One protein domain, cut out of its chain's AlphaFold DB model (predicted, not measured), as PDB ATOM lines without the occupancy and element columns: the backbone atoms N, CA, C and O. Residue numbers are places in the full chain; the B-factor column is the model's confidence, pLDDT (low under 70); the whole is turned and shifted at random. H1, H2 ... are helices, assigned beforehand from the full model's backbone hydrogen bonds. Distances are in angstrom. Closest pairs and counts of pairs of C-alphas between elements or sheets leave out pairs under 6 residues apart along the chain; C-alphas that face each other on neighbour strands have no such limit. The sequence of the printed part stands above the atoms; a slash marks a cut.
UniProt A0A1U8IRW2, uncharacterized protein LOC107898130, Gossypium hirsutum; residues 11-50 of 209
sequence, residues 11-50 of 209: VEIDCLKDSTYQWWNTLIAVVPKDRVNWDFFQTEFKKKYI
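Overview. This is residues 11 to 50 of the 209 residues of the protein "uncharacterized protein LOC107898130" of Gossypium hirsutum (UniProt A0A1U8IRW2). A long helix, H1, makes the length of this model, and after a loop at its far end a shorter helix, H2, folds back obliquely near its later part. The beginning of H1, residues 11 to 19, sticks out free. The printed part has 40 residues with two named helices, H1 then H2, and no named strand; its class is all helix. It is elongated, spanning 35 by 19 by 13 A, and only just loose, close to compact, with a radius of gyration of the C-alphas of 11.0 A.

Arrangement. H1, residues 11 to 30, and H2, residues 38 to 49, are near each other, with 11 pairs of C-alphas within 10 A; their closest C-alphas are 8.2 A apart. In H2 every O i to N i+4 pair is within hydrogen-bond range; in H1, 15 of 16 are.

Along the chain. H1 runs 29.5 A from C-alpha 11 at (-24.537, 37.501, -10.214) to C-alpha 30 at (-31.102, 10.895, 0.577). H2 runs 16.2 A, ending with C-alpha 49 at (-35.429, 29.355, 2.656).

Size, cuts and confidence. The C-alphas farthest apart, of Val 11 and Asp 34, are 35.1 A apart. The printed part has no cut. The link from H1 to H2 is short, with 7 residues; residues 29 to 35 stand free. Mean pLDDT of the printed part is 83.8; residues 11 to 16 are under 70.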
ATOM      1  N   VAL A  11     -25.446  38.523 -10.771       59.53
ATOM      2  CA  VAL A  11     -24.537  37.501 -10.214       59.53
ATOM      3  C   VAL A  11     -25.097  36.923  -8.913       59.53
ATOM      4  O   VAL A  11     -25.016  35.718  -8.681       59.53
ATOM      5  N   GLU A  12     -25.713  37.767  -8.088       49.44
ATOM      6  CA  GLU A  12     -26.343  37.359  -6.834       49.44
ATOM      7  C   GLU A  12     -27.570  36.466  -7.089       49.44
ATOM      8  O   GLU A  12     -27.720  35.423  -6.452       49.44
ATOM      9  N   ILE A  13     -28.391  36.795  -8.096       61.09
ATOM     10  CA  ILE A  13     -29.551  35.983  -8.499       61.09
ATOM     11  C   ILE A  13     -29.139  34.636  -9.118       61.09
ATOM     12  O   ILE A  13     -29.786  33.626  -8.834       61.09
ATOM     13  N   ASP A  14     -28.094  34.579  -9.946       65.94
ATOM     14  CA  ASP A  14     -27.669  33.314 -10.565       65.94
ATOM     15  C   ASP A  14     -27.000  32.364  -9.549       65.94
ATOM     16  O   ASP A  14     -27.319  31.176  -9.527       65.94
ATOM     17  N   CYS A  15     -26.211  32.879  -8.597       61.03
ATOM     18  CA  CYS A  15     -25.655  32.071  -7.499       61.03
ATOM     19  C   CYS A  15     -26.748  31.484  -6.578       61.03
ATOM     20  O   CYS A  15     -26.649  30.355  -6.082       61.03
ATOM     21  N   LEU A  16     -27.844  32.222  -6.374       64.25
ATOM     22  CA  LEU A  16     -29.003  31.727  -5.628       64.25
ATOM     23  C   LEU A  16     -29.695  30.557  -6.346       64.25
ATOM     24  O   LEU A  16     -30.101  29.599  -5.683       64.25
ATOM     25  N   LYS A  17     -29.790  30.582  -7.683       75.75
ATOM     26  CA  LYS A  17     -30.339  29.456  -8.462       75.75
ATOM     27  C   LYS A  17     -29.457  28.220  -8.343       75.75
ATOM     28  O   LYS A  17     -29.975  27.139  -8.063       75.75
ATOM     29  N   ASP A  18     -28.146  28.391  -8.472       77.94
ATOM     30  CA  ASP A  18     -27.195  27.284  -8.393       77.94
ATOM     31  C   ASP A  18     -27.164  26.665  -6.994       77.94
ATOM     32  O   ASP A  18     -27.263  25.448  -6.850       77.94
ATOM     33  N   SER A  19     -27.124  27.483  -5.940       84.69
ATOM     34  CA  SER A  19     -27.153  26.974  -4.561       84.69
ATOM     35  C   SER A  19     -28.456  26.238  -4.229       84.69
ATOM     36  O   SER A  19     -28.430  25.214  -3.544       84.69
ATOM     37  N   THR A  20     -29.590  26.712  -4.755       86.25
ATOM     38  CA  THR A  20     -30.896  26.055  -4.595       86.25
ATOM     39  C   THR A  20     -30.959  24.734  -5.341       86.25
ATOM     40  O   THR A  20     -31.417  23.734  -4.787       86.25
ATOM     41  N   TYR A  21     -30.446  24.696  -6.568       87.19
ATOM     42  CA  TYR A  21     -30.375  23.475  -7.358       87.19
ATOM     43  C   TYR A  21     -29.487  22.412  -6.689       87.19
ATOM     44  O   TYR A  21     -29.889  21.256  -6.558       87.19
ATOM     45  N   GLN A  22     -28.314  22.809  -6.190       88.94
ATOM     46  CA  GLN A  22     -27.393  21.910  -5.484       88.94
ATOM     47  C   GLN A  22     -27.985  21.370  -4.177       88.94
ATOM     48  O   GLN A  22     -27.908  20.168  -3.904       88.94
ATOM     49  N   TRP A  23     -28.620  22.235  -3.380       91.75
ATOM     50  CA  TRP A  23     -29.344  21.816  -2.179       91.75
ATOM     51  C   TRP A  23     -30.441  20.797  -2.507       91.75
ATOM     52  O   TRP A  23     -30.513  19.756  -1.853       91.75
ATOM     53  N   TRP A  24     -31.256  21.064  -3.532       90.94
ATOM     54  CA  TRP A  24     -32.341  20.166  -3.920       90.94
ATOM     55  C   TRP A  24     -31.818  18.792  -4.354       90.94
ATOM     56  O   TRP A  24     -32.307  17.776  -3.866       90.94
ATOM     57  N   ASN A  25     -30.765  18.752  -5.179       90.31
ATOM     58  CA  ASN A  25     -30.129  17.500  -5.604       90.31
ATOM     59  C   ASN A  25     -29.556  16.696  -4.431       90.31
ATOM     60  O   ASN A  25     -29.676  15.472  -4.399       90.31
ATOM     61  N   THR A  26     -28.972  17.379  -3.444       92.00
ATOM     62  CA  THR A  26     -28.442  16.735  -2.232       92.00
ATOM     63  C   THR A  26     -29.568  16.123  -1.396       92.00
ATOM     64  O   THR A  26     -29.424  15.026  -0.861       92.00
ATOM     65  N   LEU A  27     -30.712  16.807  -1.306       90.38
ATOM     66  CA  LEU A  27     -31.869  16.344  -0.548       90.38
ATOM     67  C   LEU A  27     -32.544  15.128  -1.201       90.38
ATOM     68  O   LEU A  27     -32.812  14.141  -0.520       90.38
ATOM     69  N   ILE A  28     -32.779  15.148  -2.515       92.69
ATOM     70  CA  ILE A  28     -33.405  14.009  -3.217       92.69
ATOM     71  C   ILE A  28     -32.478  12.791  -3.328       92.69
ATOM     72  O   ILE A  28     -32.960  11.688  -3.564       92.69
ATOM     73  N   ALA A  29     -31.165  12.961  -3.139       92.81
ATOM     74  CA  ALA A  29     -30.219  11.847  -3.079       92.81
ATOM     75  C   ALA A  29     -30.376  10.997  -1.804       92.81
ATOM     76  O   ALA A  29     -30.018   9.821  -1.812       92.81
ATOM     77  N   VAL A  30     -30.915  11.574  -0.721       93.06
ATOM     78  CA  VAL A  30     -31.102  10.895   0.577       93.06
ATOM     79  C   VAL A  30     -32.563  10.545   0.883       93.06
ATOM     80  O   VAL A  30     -32.839   9.860   1.867       93.06
ATOM     81  N   VAL A  31     -33.506  10.997   0.053       91.62
ATOM     82  CA  VAL A  31     -34.947  10.758   0.216       91.62
ATOM     83  C   VAL A  31     -35.416   9.694  -0.786       91.62
ATOM     84  O   VAL A  31     -35.082   9.784  -1.968       91.62
ATOM     85  N   PRO A  32     -36.212   8.691  -0.362       92.25
ATOM     86  CA  PRO A  32     -36.794   7.707  -1.271       92.25
ATOM     87  C   PRO A  32     -37.603   8.357  -2.404       92.25
ATOM     88  O   PRO A  32     -38.379   9.285  -2.167       92.25
ATOM     89  N   LYS A  33     -37.441   7.868  -3.642       88.12
ATOM     90  CA  LYS A  33     -38.056   8.470  -4.843       88.12
ATOM     91  C   LYS A  33     -39.585   8.535  -4.781       88.12
ATOM     92  O   LYS A  33     -40.170   9.468  -5.313       88.12
ATOM     93  N   ASP A  34     -40.218   7.579  -4.111       90.88
ATOM     94  CA  ASP A  34     -41.662   7.506  -3.861       90.88
ATOM     95  C   ASP A  34     -42.190   8.643  -2.970       90.88
ATOM     96  O   ASP A  34     -43.384   8.936  -2.992       90.88
ATOM     97  N   ARG A  35     -41.310   9.323  -2.223       87.75
ATOM     98  CA  ARG A  35     -41.657  10.468  -1.367       87.75
ATOM     99  C   ARG A  35     -41.378  11.824  -2.012       87.75
ATOM    100  O   ARG A  35     -41.806  12.845  -1.480       87.75
ATOM    101  N   VAL A  36     -40.668  11.855  -3.140       91.19
ATOM    102  CA  VAL A  36     -40.328  13.096  -3.843       91.19
ATOM    103  C   VAL A  36     -41.487  13.483  -4.759       91.19
ATOM    104  O   VAL A  36     -41.586  13.034  -5.896       91.19
ATOM    105  N   ASN A  37     -42.375  14.336  -4.255       93.06
ATOM    106  CA  ASN A  37     -43.446  14.959  -5.029       93.06
ATOM    107  C   ASN A  37     -43.401  16.492  -4.891       93.06
ATOM    108  O   ASN A  37     -42.517  17.057  -4.240       93.06
ATOM    109  N   TRP A  38     -44.343  17.176  -5.541       88.62
ATOM    110  CA  TRP A  38     -44.401  18.636  -5.520       88.62
ATOM    111  C   TRP A  38     -44.630  19.208  -4.111       88.62
ATOM    112  O   TRP A  38     -43.941  20.152  -3.723       88.62
ATOM    113  N   ASP A  39     -45.512  18.602  -3.314       88.38
ATOM    114  CA  ASP A  39     -45.785  19.037  -1.936       88.38
ATOM    115  C   ASP A  39     -44.548  18.892  -1.037       88.38
ATOM    116  O   ASP A  39     -44.253  19.760  -0.208       88.38
ATOM    117  N   PHE A  40     -43.775  17.823  -1.239       89.00
ATOM    118  CA  PHE A  40     -42.510  17.593  -0.553       89.00
ATOM    119  C   PHE A  40     -41.480  18.676  -0.899       89.00
ATOM    120  O   PHE A  40     -40.895  19.272   0.008       89.00
ATOM    121  N   PHE A  41     -41.312  18.993  -2.192       88.19
ATOM    122  CA  PHE A  41     -40.454  20.101  -2.627       88.19
ATOM    123  C   PHE A  41     -40.868  21.412  -1.961       88.19
ATOM    124  O   PHE A  41     -40.032  22.085  -1.362       88.19
ATOM    125  N   GLN A  42     -42.156  21.764  -2.013       83.88
ATOM    126  CA  GLN A  42     -42.653  23.003  -1.420       83.88
ATOM    127  C   GLN A  42     -42.401  23.061   0.089       83.88
ATOM    128  O   GLN A  42     -42.014  24.110   0.603       83.88
ATOM    129  N   THR A  43     -42.592  21.951   0.799       86.44
ATOM    130  CA  THR A  43     -42.391  21.868   2.251       86.44
ATOM    131  C   THR A  43     -40.926  22.078   2.627       86.44
ATOM    132  O   THR A  43     -40.608  22.951   3.439       86.44
ATOM    133  N   GLU A  44     -40.014  21.334   2.003       88.94
ATOM    134  CA  GLU A  44     -38.585  21.427   2.308       88.94
ATOM    135  C   GLU A  44     -37.976  22.741   1.803       88.94
ATOM    136  O   GLU A  44     -37.135  23.336   2.482       88.94
ATOM    137  N   PHE A  45     -38.457  23.269   0.674       86.69
ATOM    138  CA  PHE A  45     -38.059  24.584   0.178       86.69
ATOM    139  C   PHE A  45     -38.458  25.686   1.163       86.69
ATOM    140  O   PHE A  45     -37.626  26.513   1.543       86.69
ATOM    141  N   LYS A  46     -39.710  25.677   1.644       83.00
ATOM    142  CA  LYS A  46     -40.163  26.624   2.672       83.00
ATOM    143  C   LYS A  46     -39.309  26.510   3.933       83.00
ATOM    144  O   LYS A  46     -38.838  27.524   4.425       83.00
ATOM    145  N   LYS A  47     -39.034  25.297   4.414       83.81
ATOM    146  CA  LYS A  47     -38.207  25.062   5.607       83.81
ATOM    147  C   LYS A  47     -36.763  25.557   5.456       83.81
ATOM    148  O   LYS A  47     -36.186  26.062   6.417       83.81
ATOM    149  N   LYS A  48     -36.170  25.412   4.267       85.75
ATOM    150  CA  LYS A  48     -34.786  25.821   3.985       85.75
ATOM    151  C   LYS A  48     -34.637  27.332   3.816       85.75
ATOM    152  O   LYS A  48     -33.657  27.893   4.302       85.75
ATOM    153  N   TYR A  49     -35.574  27.968   3.114       83.88
ATOM    154  CA  TYR A  49     -35.429  29.355   2.656       83.88
ATOM    155  C   TYR A  49     -36.327  30.355   3.384       83.88
ATOM    156  O   TYR A  49     -36.037  31.550   3.380       83.88
ATOM    157  N   ILE A  50     -37.395  29.900   4.041       83.56
ATOM    158  CA  ILE A  50     -38.284  30.757   4.824       83.56
ATOM    159  C   ILE A  50     -38.000  30.529   6.304       83.56
ATOM    160  O   ILE A  50     -38.297  29.481   6.871       83.56
TER     161      ILE A  50